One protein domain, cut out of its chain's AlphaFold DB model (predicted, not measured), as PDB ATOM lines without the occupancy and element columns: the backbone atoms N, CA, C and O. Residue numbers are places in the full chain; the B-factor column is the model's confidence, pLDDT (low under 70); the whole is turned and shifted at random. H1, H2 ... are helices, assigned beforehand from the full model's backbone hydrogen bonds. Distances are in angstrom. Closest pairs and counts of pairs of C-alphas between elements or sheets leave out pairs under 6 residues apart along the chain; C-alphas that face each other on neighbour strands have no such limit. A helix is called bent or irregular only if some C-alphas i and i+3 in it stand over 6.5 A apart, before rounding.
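AT A GLANCE: This is residues 15 to 112 of the 166 residues of an uncharacterized protein of Candidatus Tenderia electrophaga (UniProt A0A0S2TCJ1). This is a long helical hairpin: two long helices, H1 and H2, run side by side in opposite ways, and residues 63 to 69 join them at one end of a thin rod. H1 is the longer of the two, and each helix has a kink in the part nearer that turn. The printed part has 98 residues, with two named helices in the order H1, H2 and no named strand; the class is all helix. The whole is extended, with a radius of gyration of the C-alphas of 21.4 A and spans of 73 by 17 by 16 A.

HOW THE PARTS SIT: H1, residues 15 to 62, and H2, residues 70 to 110, touch, with 16 pairs of C-alphas within 8 A. Their closest C-alphas are those of Ala 57 and Val 75, 5.6 A apart. Their lines, both rough ones, stand at a shallow tilt of 15 degrees, opposite ways, and their centres are 9.9 A apart. The two form a helical hairpin. Of the O i to N i+4 pairs, 42 of 44 are within hydrogen-bond range in H1 and 33 of 37 in H2.

IN THESE COORDINATES: H1 measures 68.9 A from C-alpha 15 at (12.022, -52.713, -21.586) to C-alpha 62 at (58.743, -40.185, -70.687). It has a kink of 31 degrees near residue 53 and is only just irregular: C-alphas 55 and 58 are 6.8 A apart. H2 measures 57.3 A and ends with C-alpha 110 at (27.789, -49.429, -19.284). It has a kink of 49 degrees near residue 77 and is irregular, with C-alphas 76 and 79 lying 7.2 A apart.

THE WHOLE: The two C-alphas farthest apart are those of Ala 15 and Asn 65, at 73.4 A, while the first and last printed C-alphas, those of Ala 15 and Gln 112, are 15.4 A apart. The printed part has no cut, and the link from H1 to H2, 7 residues, is short but not tight. The mean pLDDT of the printed part is 81.9, and residues 67 to 68 are under 70.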
ATOM      1  N   ALA A  15      12.466 -53.044 -20.237       81.44
ATOM      2  CA  ALA A  15      12.022 -52.713 -21.586       81.44
ATOM      3  C   ALA A  15      12.904 -51.637 -22.241       81.44
ATOM      4  O   ALA A  15      13.328 -51.813 -23.384       81.44
ATOM      5  N   ARG A  16      13.249 -50.558 -21.525       79.75
ATOM      6  CA  ARG A  16      14.173 -49.517 -22.007       79.75
ATOM      7  C   ARG A  16      15.579 -50.058 -22.202       79.75
ATOM      8  O   ARG A  16      16.199 -49.757 -23.218       79.75
ATOM      9  N   ILE A  17      16.068 -50.897 -21.288       80.69
ATOM     10  CA  ILE A  17      17.378 -51.551 -21.433       80.69
ATOM     11  C   ILE A  17      17.399 -52.431 -22.692       80.69
ATOM     12  O   ILE A  17      18.348 -52.368 -23.475       80.69
ATOM     13  N   ALA A  18      16.346 -53.216 -22.932       81.69
ATOM     14  CA  ALA A  18      16.230 -54.048 -24.127       81.69
ATOM     15  C   ALA A  18      16.137 -53.217 -25.417       81.69
ATOM     16  O   ALA A  18      16.795 -53.553 -26.404       81.69
ATOM     17  N   ALA A  19      15.379 -52.116 -25.405       83.38
ATOM     18  CA  ALA A  19      15.284 -51.194 -26.535       83.38
ATOM     19  C   ALA A  19      16.653 -50.592 -26.884       83.38
ATOM     20  O   ALA A  19      17.067 -50.630 -28.040       83.38
ATOM     21  N   VAL A  20      17.408 -50.138 -25.883       82.62
ATOM     22  CA  VAL A  20      18.749 -49.571 -26.085       82.62
ATOM     23  C   VAL A  20      19.723 -50.637 -26.586       82.62
ATOM     24  O   VAL A  20      20.503 -50.371 -27.497       82.62
ATOM     25  N   ARG A  21      19.652 -51.877 -26.086       82.88
ATOM     26  CA  ARG A  21      20.438 -52.998 -26.638       82.88
ATOM     27  C   ARG A  21      20.109 -53.257 -28.114       82.88
ATOM     28  O   ARG A  21      21.020 -53.493 -28.905       82.88
ATOM     29  N   ALA A  22      18.835 -53.186 -28.502       84.19
ATOM     30  CA  ALA A  22      18.425 -53.329 -29.898       84.19
ATOM     31  C   ALA A  22      18.941 -52.172 -30.774       84.19
ATOM     32  O   ALA A  22      19.434 -52.415 -31.878       84.19
ATOM     33  N   GLU A  23      18.902 -50.935 -30.273       82.94
ATOM     34  CA  GLU A  23      19.481 -49.766 -30.946       82.94
ATOM     35  C   GLU A  23      21.000 -49.898 -31.125       82.94
ATOM     36  O   GLU A  23      21.509 -49.650 -32.220       82.94
ATOM     37  N   LEU A  24      21.728 -50.361 -30.104       83.75
ATOM     38  CA  LEU A  24      23.173 -50.607 -30.190       83.75
ATOM     39  C   LEU A  24      23.509 -51.670 -31.241       83.75
ATOM     40  O   LEU A  24      24.445 -51.495 -32.021       83.75
ATOM     41  N   LEU A  25      22.722 -52.749 -31.319       83.50
ATOM     42  CA  LEU A  25      22.886 -53.777 -32.351       83.50
ATOM     43  C   LEU A  25      22.638 -53.224 -33.762       83.50
ATOM     44  O   LEU A  25      23.394 -53.540 -34.686       83.50
ATOM     45  N   ALA A  26      21.612 -52.389 -33.935       84.69
ATOM     46  CA  ALA A  26      21.327 -51.731 -35.207       84.69
ATOM     47  C   ALA A  26      22.463 -50.775 -35.615       84.69
ATOM     48  O   ALA A  26      22.928 -50.807 -36.759       84.69
ATOM     49  N   GLU A  27      22.982 -49.986 -34.676       83.50
ATOM     50  CA  GLU A  27      24.088 -49.063 -34.933       83.50
ATOM     51  C   GLU A  27      25.398 -49.820 -35.215       83.50
ATOM     52  O   GLU A  27      26.158 -49.440 -36.106       83.50
ATOM     53  N   HIS A  28      25.624 -50.977 -34.584       80.50
ATOM     54  CA  HIS A  28      26.719 -51.883 -34.937       80.50
ATOM     55  C   HIS A  28      26.656 -52.356 -36.393       80.50
ATOM     56  O   HIS A  28      27.678 -52.369 -37.092       80.50
ATOM     57  N   GLN A  29      25.474 -52.731 -36.882       85.00
ATOM     58  CA  GLN A  29      25.297 -53.112 -38.286       85.00
ATOM     59  C   GLN A  29      25.538 -51.922 -39.220       85.00
ATOM     60  O   GLN A  29      26.226 -52.062 -40.239       85.00
ATOM     61  N   ARG A  30      25.042 -50.737 -38.850       83.19
ATOM     62  CA  ARG A  30      25.255 -49.500 -39.604       83.19
ATOM     63  C   ARG A  30      26.737 -49.147 -39.705       83.19
ATOM     64  O   ARG A  30      27.220 -48.943 -40.820       83.19
ATOM     65  N   LEU A  31      27.480 -49.143 -38.600       83.44
ATOM     66  CA  LEU A  31      28.917 -48.857 -38.610       83.44
ATOM     67  C   LEU A  31      29.699 -49.882 -39.430       83.44
ATOM     68  O   LEU A  31      30.545 -49.488 -40.227       83.44
ATOM     69  N   ARG A  32      29.375 -51.180 -39.333       83.31
ATOM     70  CA  ARG A  32      29.987 -52.209 -40.197       83.31
ATOM     71  C   ARG A  32      29.742 -51.933 -41.679       83.31
ATOM     72  O   ARG A  32      30.625 -52.168 -42.499       83.31
ATOM     73  N   SER A  33      28.550 -51.456 -42.038       82.38
ATOM     74  CA  SER A  33      28.235 -51.109 -43.426       82.38
ATOM     75  C   SER A  33      29.027 -49.891 -43.914       82.38
ATOM     76  O   SER A  33      29.499 -49.887 -45.051       82.38
ATOM     77  N   LEU A  34      29.224 -48.887 -43.053       83.62
ATOM     78  CA  LEU A  34      30.017 -47.697 -43.361       83.62
ATOM     79  C   LEU A  34      31.498 -48.042 -43.510       83.62
ATOM     80  O   LEU A  34      32.104 -47.646 -44.499       83.62
ATOM     81  N   ASP A  35      32.049 -48.838 -42.596       82.94
ATOM     82  CA  ASP A  35      33.450 -49.266 -42.629       82.94
ATOM     83  C   ASP A  35      33.766 -50.049 -43.915       82.94
ATOM     84  O   ASP A  35      34.726 -49.747 -44.622       82.94
ATOM     85  N   LYS A  36      32.874 -50.968 -44.321       81.38
ATOM     86  CA  LYS A  36      32.977 -51.666 -45.616       81.38
ATOM     87  C   LYS A  36      32.965 -50.707 -46.805       81.38
ATOM     88  O   LYS A  36      33.736 -50.898 -47.740       81.38
ATOM     89  N   ARG A  37      32.096 -49.689 -46.801       83.94
ATOM     90  CA  ARG A  37      32.039 -48.690 -47.882       83.94
ATOM     91  C   ARG A  37      33.329 -47.881 -47.956       83.94
ATOM     92  O   ARG A  37      33.845 -47.701 -49.053       83.94
ATOM     93  N   PHE A  38      33.864 -47.441 -46.817       84.12
ATOM     94  CA  PHE A  38      35.150 -46.743 -46.768       84.12
ATOM     95  C   PHE A  38      36.288 -47.619 -47.293       84.12
ATOM     96  O   PHE A  38      37.068 -47.151 -48.117       84.12
ATOM     97  N   LEU A  39      36.334 -48.895 -46.900       83.00
ATOM     98  CA  LEU A  39      37.323 -49.846 -47.404       83.00
ATOM     99  C   LEU A  39      37.223 -50.020 -48.926       83.00
ATOM    100  O   LEU A  39      38.238 -49.944 -49.611       83.00
ATOM    101  N   ILE A  40      36.013 -50.216 -49.460       86.25
ATOM    102  CA  ILE A  40      35.791 -50.345 -50.908       86.25
ATOM    103  C   ILE A  40      36.282 -49.090 -51.630       86.25
ATOM    104  O   ILE A  40      37.067 -49.203 -52.562       86.25
ATOM    105  N   VAL A  41      35.880 -47.900 -51.173       84.62
ATOM    106  CA  VAL A  41      36.294 -46.630 -51.784       84.62
ATOM    107  C   VAL A  41      37.813 -46.459 -51.737       84.62
ATOM    108  O   VAL A  41      38.402 -46.078 -52.743       84.62
ATOM    109  N   ALA A  42      38.457 -46.780 -50.613       83.25
ATOM    110  CA  ALA A  42      39.907 -46.690 -50.473       83.25
ATOM    111  C   ALA A  42      40.641 -47.643 -51.431       83.25
ATOM    112  O   ALA A  42      41.577 -47.232 -52.115       83.25
ATOM    113  N   VAL A  43      40.188 -48.898 -51.528       86.62
ATOM    114  CA  VAL A  43      40.764 -49.897 -52.442       86.62
ATOM    115  C   VAL A  43      40.555 -49.489 -53.898       86.62
ATOM    116  O   VAL A  43      41.497 -49.538 -54.685       86.62
ATOM    117  N   THR A  44      39.351 -49.044 -54.268       87.44
ATOM    118  CA  THR A  44      39.067 -48.568 -55.627       87.44
ATOM    119  C   THR A  44      39.918 -47.352 -55.971       87.44
ATOM    120  O   THR A  44      40.538 -47.348 -57.028       87.44
ATOM    121  N   ALA A  45      40.022 -46.364 -55.077       85.69
ATOM    122  CA  ALA A  45      40.861 -45.188 -55.289       85.69
ATOM    123  C   ALA A  45      42.331 -45.572 -55.499       85.69
ATOM    124  O   ALA A  45      42.961 -45.078 -56.432       85.69
ATOM    125  N   LEU A  46      42.862 -46.496 -54.691       86.38
ATOM    126  CA  LEU A  46      44.227 -46.997 -54.847       86.38
ATOM    127  C   LEU A  46      44.435 -47.661 -56.214       86.38
ATOM    128  O   LEU A  46      45.393 -47.333 -56.909       86.38
ATOM    129  N   ILE A  47      43.529 -48.553 -56.624       89.75
ATOM    130  CA  ILE A  47      43.594 -49.222 -57.933       89.75
ATOM    131  C   ILE A  47      43.537 -48.189 -59.062       89.75
ATOM    132  O   ILE A  47      44.350 -48.247 -59.981       89.75
ATOM    133  N   THR A  48      42.628 -47.213 -58.985       87.62
ATOM    134  CA  THR A  48      42.510 -46.145 -59.985       87.62
ATOM    135  C   THR A  48      43.788 -45.312 -60.077       87.62
ATOM    136  O   THR A  48      44.240 -45.037 -61.187       87.62
ATOM    137  N   ILE A  49      44.405 -44.956 -58.945       86.25
ATOM    138  CA  ILE A  49      45.679 -44.225 -58.916       86.25
ATOM    139  C   ILE A  49      46.786 -45.055 -59.570       86.25
ATOM    140  O   ILE A  49      47.499 -44.542 -60.427       86.25
ATOM    141  N   VAL A  50      46.911 -46.339 -59.223       87.38
ATOM    142  CA  VAL A  50      47.922 -47.233 -59.811       87.38
ATOM    143  C   VAL A  50      47.728 -47.361 -61.323       87.38
ATOM    144  O   VAL A  50      48.686 -47.206 -62.078       87.38
ATOM    145  N   CYS A  51      46.493 -47.579 -61.783       88.25
ATOM    146  CA  CYS A  51      46.172 -47.628 -63.208       88.25
ATOM    147  C   CYS A  51      46.511 -46.313 -63.917       88.25
ATOM    148  O   CYS A  51      47.113 -46.345 -64.985       88.25
ATOM    149  N   PHE A  52      46.173 -45.164 -63.327       85.31
ATOM    150  CA  PHE A  52      46.491 -43.857 -63.903       85.31
ATOM    151  C   PHE A  52      48.004 -43.634 -63.999       85.31
ATOM    152  O   PHE A  52      48.500 -43.179 -65.029       85.31
ATOM    153  N   VAL A  53      48.755 -43.993 -62.956       85.19
ATOM    154  CA  VAL A  53      50.214 -43.854 -62.955       85.19
ATOM    155  C   VAL A  53      50.840 -44.697 -64.067       85.19
ATOM    156  O   VAL A  53      51.636 -44.181 -64.846       85.19
ATOM    157  N   LEU A  54      50.448 -45.969 -64.180       87.12
ATOM    158  CA  LEU A  54      51.028 -46.896 -65.155       87.12
ATOM    159  C   LEU A  54      50.623 -46.587 -66.601       87.12
ATOM    160  O   LEU A  54      51.452 -46.710 -67.498       87.12
ATOM    161  N   LEU A  55      49.363 -46.210 -66.835       86.19
ATOM    162  CA  LEU A  55      48.819 -46.041 -68.187       86.19
ATOM    163  C   LEU A  55      48.942 -44.615 -68.729       86.19
ATOM    164  O   LEU A  55      48.887 -44.438 -69.941       86.19
ATOM    165  N   VAL A  56      49.078 -43.607 -67.861       83.50
ATOM    166  CA  VAL A  56      49.060 -42.190 -68.260       83.50
ATOM    167  C   VAL A  56      50.292 -41.451 -67.756       83.50
ATOM    168  O   VAL A  56      51.015 -40.873 -68.558       83.50
ATOM    169  N   ALA A  57      50.576 -41.482 -66.450       80.94
ATOM    170  CA  ALA A  57      51.648 -40.656 -65.890       80.94
ATOM    171  C   ALA A  57      53.038 -41.041 -66.412       80.94
ATOM    172  O   ALA A  57      53.774 -40.180 -66.883       80.94
ATOM    173  N   VAL A  58      53.387 -42.330 -66.358       83.44
ATOM    174  CA  VAL A  58      54.673 -42.841 -66.856       83.44
ATOM    175  C   VAL A  58      54.887 -42.537 -68.346       83.44
ATOM    176  O   VAL A  58      55.939 -41.990 -68.672       83.44
ATOM    177  N   PRO A  59      53.951 -42.850 -69.267       82.38
ATOM    178  CA  PRO A  59      54.165 -42.560 -70.683       82.38
ATOM    179  C   PRO A  59      54.249 -41.060 -70.986       82.38
ATOM    180  O   PRO A  59      55.092 -40.674 -71.784       82.38
ATOM    181  N   VAL A  60      53.451 -40.217 -70.320       83.00
ATOM    182  CA  VAL A  60      53.499 -38.753 -70.493       83.00
ATOM    183  C   VAL A  60      54.829 -38.186 -69.995       83.00
ATOM    184  O   VAL A  60      55.487 -37.444 -70.705       83.00
ATOM    185  N   VAL A  61      55.303 -38.583 -68.813       78.38
ATOM    186  CA  VAL A  61      56.588 -38.081 -68.289       78.38
ATOM    187  C   VAL A  61      57.782 -38.524 -69.148       78.38
ATOM    188  O   VAL A  61      58.784 -37.817 -69.209       78.38
ATOM    189  N   ASN A  62      57.682 -39.672 -69.821       80.62
ATOM    190  CA  ASN A  62      58.743 -40.185 -70.687       80.62
ATOM    191  C   ASN A  62      58.703 -39.628 -72.123       80.62
ATOM    192  O   ASN A  62      59.659 -39.856 -72.865       80.62
ATOM    193  N   ASP A  63      57.634 -38.932 -72.529       78.69
ATOM    194  CA  ASP A  63      57.530 -38.315 -73.854       78.69
ATOM    195  C   ASP A  63      57.916 -36.825 -73.796       78.69
ATOM    196  O   ASP A  63      57.138 -36.006 -73.291       78.69
ATOM    197  N   PRO A  64      59.077 -36.434 -74.359       72.88
ATOM    198  CA  PRO A  64      59.532 -35.045 -74.359       72.88
ATOM    199  C   PRO A  64      58.610 -34.089 -75.136       72.88
ATOM    200  O   PRO A  64      58.741 -32.879 -74.991       72.88
ATOM    201  N   ASN A  65      57.664 -34.589 -75.941       79.38
ATOM    202  CA  ASN A  65      56.713 -33.747 -76.678       79.38
ATOM    203  C   ASN A  65      55.481 -33.336 -75.859       79.38
ATOM    204  O   ASN A  65      54.677 -32.541 -76.340       79.38
ATOM    205  N   THR A  66      55.304 -33.877 -74.652       71.75
ATOM    206  CA  THR A  66      54.134 -33.593 -73.799       71.75
ATOM    207  C   THR A  66      54.432 -32.601 -72.672       71.75
ATOM    208  O   THR A  66      53.567 -32.297 -71.846       71.75
ATOM    209  N   GLU A  67      55.651 -32.058 -72.639       68.62
ATOM    210  CA  GLU A  67      56.087 -31.095 -71.636       68.62
ATOM    211  C   GLU A  67      55.286 -29.783 -71.766       68.62
ATOM    212  O   GLU A  67      55.330 -29.094 -72.783       68.62
ATOM    213  N   GLY A  68      54.506 -29.454 -70.729       66.31
ATOM    214  CA  GLY A  68      53.628 -28.272 -70.698       66.31
ATOM    215  C   GLY A  68      52.169 -28.521 -71.099       66.31
ATOM    216  O   GLY A  68      51.351 -27.608 -70.983       66.31
ATOM    217  N   ASP A  69      51.817 -29.742 -71.507       76.94
ATOM    218  CA  ASP A  69      50.447 -30.093 -71.878       76.94
ATOM    219  C   ASP A  69      49.545 -30.294 -70.639       76.94
ATOM    220  O   ASP A  69      50.018 -30.596 -69.538       76.94
ATOM    221  N   ILE A  70      48.220 -30.156 -70.785       73.88
ATOM    222  CA  ILE A  70      47.271 -30.213 -69.640       73.88
ATOM    223  C   ILE A  70      47.406 -31.532 -68.859       73.88
ATOM    224  O   ILE A  70      47.299 -31.561 -67.628       73.88
ATOM    225  N   VAL A  71      47.680 -32.628 -69.568       74.00
ATOM    226  CA  VAL A  71      47.868 -33.958 -68.978       74.00
ATOM    227  C   VAL A  71      49.143 -34.014 -68.128       74.00
ATOM    228  O   VAL A  71      49.124 -34.593 -67.044       74.00
ATOM    229  N   PHE A  72      50.221 -33.354 -68.554       76.31
ATOM    230  CA  PHE A  72      51.478 -33.271 -67.808       76.31
ATOM    231  C   PHE A  72      51.307 -32.501 -66.488       76.31
ATOM    232  O   PHE A  72      51.773 -32.940 -65.436       76.31
ATOM    233  N   ILE A  73      50.549 -31.397 -66.510       78.38
ATOM    234  CA  ILE A  73      50.210 -30.626 -65.301       78.38
ATOM    235  C   ILE A  73      49.372 -31.470 -64.328       78.38
ATOM    236  O   ILE A  73      49.630 -31.472 -63.122       78.38
ATOM    237  N   ALA A  74      48.398 -32.231 -64.837       76.56
ATOM    238  CA  ALA A  74      47.574 -33.122 -64.019       76.56
ATOM    239  C   ALA A  74      48.397 -34.241 -63.353       76.56
ATOM    240  O   ALA A  74      48.160 -34.572 -62.190       76.56
ATOM    241  N   VAL A  75      49.397 -34.785 -64.053       81.56
ATOM    242  CA  VAL A  75      50.340 -35.774 -63.503       81.56
ATOM    243  C   VAL A  75      51.172 -35.172 -62.366       81.56
ATOM    244  O   VAL A  75      51.304 -35.793 -61.312       81.56
ATOM    245  N   TYR A  76      51.661 -33.943 -62.526       80.75
ATOM    246  CA  TYR A  76      52.400 -33.234 -61.475       80.75
ATOM    247  C   TYR A  76      51.538 -32.879 -60.256       80.75
ATOM    248  O   TYR A  76      52.033 -32.852 -59.128       80.75
ATOM    249  N   ALA A  77      50.244 -32.627 -60.460       81.94
ATOM    250  CA  ALA A  77      49.295 -32.339 -59.387       81.94
ATOM    251  C   ALA A  77      48.835 -33.597 -58.622       81.94
ATOM    252  O   ALA A  77      48.266 -33.487 -57.532       81.94
ATOM    253  N   LEU A  78      49.091 -34.794 -59.160       81.75
ATOM    254  CA  LEU A  78      48.607 -36.065 -58.623       81.75
ATOM    255  C   LEU A  78      48.970 -36.304 -57.144       81.75
ATOM    256  O   LEU A  78      48.067 -36.666 -56.388       81.75
ATOM    257  N   PRO A  79      50.207 -36.050 -56.665       79.31
ATOM    258  CA  PRO A  79      50.546 -36.235 -55.253       79.31
ATOM    259  C   PRO A  79      49.679 -35.376 -54.323       79.31
ATOM    260  O   PRO A  79      49.228 -35.846 -53.282       79.31
ATOM    261  N   TYR A  80      49.379 -34.138 -54.723       80.88
ATOM    262  CA  TYR A  80      48.564 -33.213 -53.935       80.88
ATOM    263  C   TYR A  80      47.093 -33.635 -53.887       80.88
ATOM    264  O   TYR A  80      46.450 -33.536 -52.838       80.88
ATOM    265  N   LEU A  81      46.565 -34.158 -54.998       80.94
ATOM    266  CA  LEU A  81      45.214 -34.721 -55.048       80.94
ATOM    267  C   LEU A  81      45.099 -35.960 -54.158       80.94
ATOM    268  O   LEU A  81      44.151 -36.065 -53.380       80.94
ATOM    269  N   VAL A  82      46.088 -36.856 -54.205       82.19
ATOM    270  CA  VAL A  82      46.128 -38.054 -53.354       82.19
ATOM    271  C   VAL A  82      46.185 -37.673 -51.876       82.19
ATOM    272  O   VAL A  82      45.399 -38.196 -51.086       82.19
ATOM    273  N   VAL A  83      47.047 -36.724 -51.497       80.81
ATOM    274  CA  VAL A  83      47.127 -36.224 -50.115       80.81
ATOM    275  C   VAL A  83      45.797 -35.611 -49.674       80.81
ATOM    276  O   VAL A  83      45.322 -35.917 -48.583       80.81
ATOM    277  N   SER A  84      45.153 -34.810 -50.523       78.69
ATOM    278  CA  SER A  84      43.865 -34.180 -50.200       78.69
ATOM    279  C   SER A  84      42.762 -35.218 -49.971       78.69
ATOM    280  O   SER A  84      42.049 -35.157 -48.969       78.69
ATOM    281  N   VAL A  85      42.655 -36.217 -50.854       82.44
ATOM    282  CA  VAL A  85      41.689 -37.319 -50.716       82.44
ATOM    283  C   VAL A  85      41.977 -38.148 -49.464       82.44
ATOM    284  O   VAL A  85      41.044 -38.508 -48.748       82.44
ATOM    285  N   PHE A  86      43.248 -38.410 -49.159       82.94
ATOM    286  CA  PHE A  86      43.642 -39.177 -47.981       82.94
ATOM    287  C   PHE A  86      43.325 -38.440 -46.675       82.94
ATOM    288  O   PHE A  86      42.739 -39.024 -45.765       82.94
ATOM    289  N   VAL A  87      43.645 -37.145 -46.582       82.94
ATOM    290  CA  VAL A  87      43.370 -36.326 -45.390       82.94
ATOM    291  C   VAL A  87      41.866 -36.187 -45.156       82.94
ATOM    292  O   VAL A  87      41.391 -36.439 -44.045       82.94
ATOM    293  N   VAL A  88      41.096 -35.840 -46.193       84.69
ATOM    294  CA  VAL A  88      39.634 -35.708 -46.083       84.69
ATOM    295  C   VAL A  88      38.999 -37.064 -45.772       84.69
ATOM    296  O   VAL A  88      38.170 -37.160 -44.867       84.69
ATOM    297  N   GLY A  89      39.427 -38.123 -46.460       82.44
ATOM    298  CA  GLY A  89      38.946 -39.487 -46.257       82.44
ATOM    299  C   GLY A  89      39.174 -39.987 -44.831       82.44
ATOM    300  O   GLY A  89      38.226 -40.443 -44.194       82.44
ATOM    301  N   ASN A  90      40.386 -39.826 -44.294       82.50
ATOM    302  CA  ASN A  90      40.706 -40.218 -42.918       82.50
ATOM    303  C   ASN A  90      39.951 -39.382 -41.888       82.50
ATOM    304  O   ASN A  90      39.444 -39.927 -40.914       82.50
ATOM    305  N   THR A  91      39.812 -38.075 -42.112       84.44
ATOM    306  CA  THR A  91      39.040 -37.205 -41.211       84.44
ATOM    307  C   THR A  91      37.565 -37.624 -41.176       84.44
ATOM    308  O   THR A  91      36.941 -37.694 -40.111       84.44
ATOM    309  N   MET A  92      36.992 -37.960 -42.336       83.38
ATOM    310  CA  MET A  92      35.621 -38.462 -42.427       83.38
ATOM    311  C   MET A  92      35.462 -39.858 -41.820       83.38
ATOM    312  O   MET A  92      34.462 -40.099 -41.148       83.38
ATOM    313  N   HIS A  93      36.415 -40.769 -42.023       84.81
ATOM    314  CA  HIS A  93      36.386 -42.102 -41.411       84.81
ATOM    315  C   HIS A  93      36.494 -42.011 -39.886       84.81
ATOM    316  O   HIS A  93      35.652 -42.564 -39.179       84.81
ATOM    317  N   HIS A  94      37.427 -41.209 -39.375       80.94
ATOM    318  CA  HIS A  94      37.590 -40.982 -37.944       80.94
ATOM    319  C   HIS A  94      36.296 -40.463 -37.298       80.94
ATOM    320  O   HIS A  94      35.766 -41.064 -36.363       80.94
ATOM    321  N   SER A  95      35.732 -39.383 -37.844       81.19
ATOM    322  CA  SER A  95      34.522 -38.756 -37.298       81.19
ATOM    323  C   SER A  95      33.260 -39.615 -37.444       81.19
ATOM    324  O   SER A  95      32.416 -39.613 -36.550       81.19
ATOM    325  N   ARG A  96      33.106 -40.358 -38.550       81.88
ATOM    326  CA  ARG A  96      31.875 -41.116 -38.849       81.88
ATOM    327  C   ARG A  96      31.916 -42.585 -38.453       81.88
ATOM    328  O   ARG A  96      30.862 -43.215 -38.438       81.88
ATOM    329  N   VAL A  97      33.091 -43.143 -38.179       80.12
ATOM    330  CA  VAL A  97      33.257 -44.563 -37.846       80.12
ATOM    331  C   VAL A  97      33.955 -44.723 -36.505       80.12
ATOM    332  O   VAL A  97      33.400 -45.368 -35.620       80.12
ATOM    333  N   GLU A  98      35.130 -44.129 -36.302       79.75
ATOM    334  CA  GLU A  98      35.905 -44.379 -35.078       79.75
ATOM    335  C   GLU A  98      35.281 -43.756 -33.828       79.75
ATOM    336  O   GLU A  98      35.147 -44.440 -32.811       79.75
ATOM    337  N   VAL A  99      34.871 -42.488 -33.897       80.44
ATOM    338  CA  VAL A  99      34.187 -41.794 -32.792       80.44
ATOM    339  C   VAL A  99      32.905 -42.525 -32.369       80.44
ATOM    340  O   VAL A  99      32.810 -42.899 -31.196       80.44
ATOM    341  N   PRO A 100      31.942 -42.816 -33.269       78.06
ATOM    342  CA  PRO A 100      30.738 -43.542 -32.874       78.06
ATOM    343  C   PRO A 100      31.041 -44.975 -32.425       78.06
ATOM    344  O   PRO A 100      30.398 -45.464 -31.505       78.06
ATOM    345  N   ARG A 101      32.064 -45.640 -32.976       82.00
ATOM    346  CA  ARG A 101      32.482 -46.971 -32.505       82.00
ATOM    347  C   ARG A 101      33.007 -46.944 -31.071       82.00
ATOM    348  O   ARG A 101      32.731 -47.871 -30.315       82.00
ATOM    349  N   LYS A 102      33.763 -45.911 -30.690       81.94
ATOM    350  CA  LYS A 102      34.194 -45.718 -29.296       81.94
ATOM    351  C   LYS A 102      32.991 -45.468 -28.390       81.94
ATOM    352  O   LYS A 102      32.873 -46.147 -27.377       81.94
ATOM    353  N   ALA A 103      32.076 -44.588 -28.797       77.31
ATOM    354  CA  ALA A 103      30.855 -44.309 -28.042       77.31
ATOM    355  C   ALA A 103      29.986 -45.566 -27.844       77.31
ATOM    356  O   ALA A 103      29.511 -45.805 -26.736       77.31
ATOM    357  N   LEU A 104      29.841 -46.408 -28.875       82.12
ATOM    358  CA  LEU A 104      29.138 -47.690 -28.764       82.12
ATOM    359  C   LEU A 104      29.802 -48.630 -27.764       82.12
ATOM    360  O   LEU A 104      29.104 -49.211 -26.948       82.12
ATOM    361  N   ARG A 105      31.136 -48.756 -27.780       83.12
ATOM    362  CA  ARG A 105      31.848 -49.600 -26.805       83.12
ATOM    363  C   ARG A 105      31.624 -49.133 -25.372       83.12
ATOM    364  O   ARG A 105      31.433 -49.965 -24.494       83.12
ATOM    365  N   THR A 106      31.640 -47.822 -25.140       82.81
ATOM    366  CA  THR A 106      31.349 -47.253 -23.820       82.81
ATOM    367  C   THR A 106      29.907 -47.538 -23.403       82.81
ATOM    368  O   THR A 106      29.679 -47.984 -22.284       82.81
ATOM    369  N   ALA A 107      28.940 -47.359 -24.308       79.19
ATOM    370  CA  ALA A 107      27.539 -47.668 -24.037       79.19
ATOM    371  C   ALA A 107      27.301 -49.170 -23.794       79.19
ATOM    372  O   ALA A 107      26.530 -49.533 -22.913       79.19
ATOM    373  N   GLU A 108      27.983 -50.052 -24.529       83.69
ATOM    374  CA  GLU A 108      27.928 -51.500 -24.306       83.69
ATOM    375  C   GLU A 108      28.504 -51.886 -22.948       83.69
ATOM    376  O   GLU A 108      27.869 -52.653 -22.232       83.69
ATOM    377  N   ALA A 109      29.667 -51.340 -22.580       83.12
ATOM    378  CA  ALA A 109      30.280 -51.576 -21.276       83.12
ATOM    379  C   ALA A 109      29.361 -51.118 -20.135       83.12
ATOM    380  O   ALA A 109      29.155 -51.862 -19.181       83.12
ATOM    381  N   ALA A 110      28.725 -49.952 -20.275       81.50
ATOM    382  CA  ALA A 110      27.789 -49.429 -19.284       81.50
ATOM    383  C   ALA A 110      26.528 -50.301 -19.103       81.50
ATOM    384  O   ALA A 110      25.906 -50.259 -18.046       81.50
ATOM    385  N   LEU A 111      26.152 -51.100 -20.111       83.25
ATOM    386  CA  LEU A 111      24.999 -52.014 -20.076       83.25
ATOM    387  C   LEU A 111      25.344 -53.449 -19.663       83.25
ATOM    388  O   LEU A 111      24.454 -54.314 -19.679       83.25
ATOM    389  N   GLN A 112      26.610 -53.722 -19.344       86.12
ATOM    390  CA  GLN A 112      27.006 -54.985 -18.733       86.12
ATOM    391  C   GLN A 112      26.533 -55.026 -17.283       86.12
ATOM    392  O   GLN A 112      26.391 -53.992 -16.632       86.12
TER     393      GLN A 112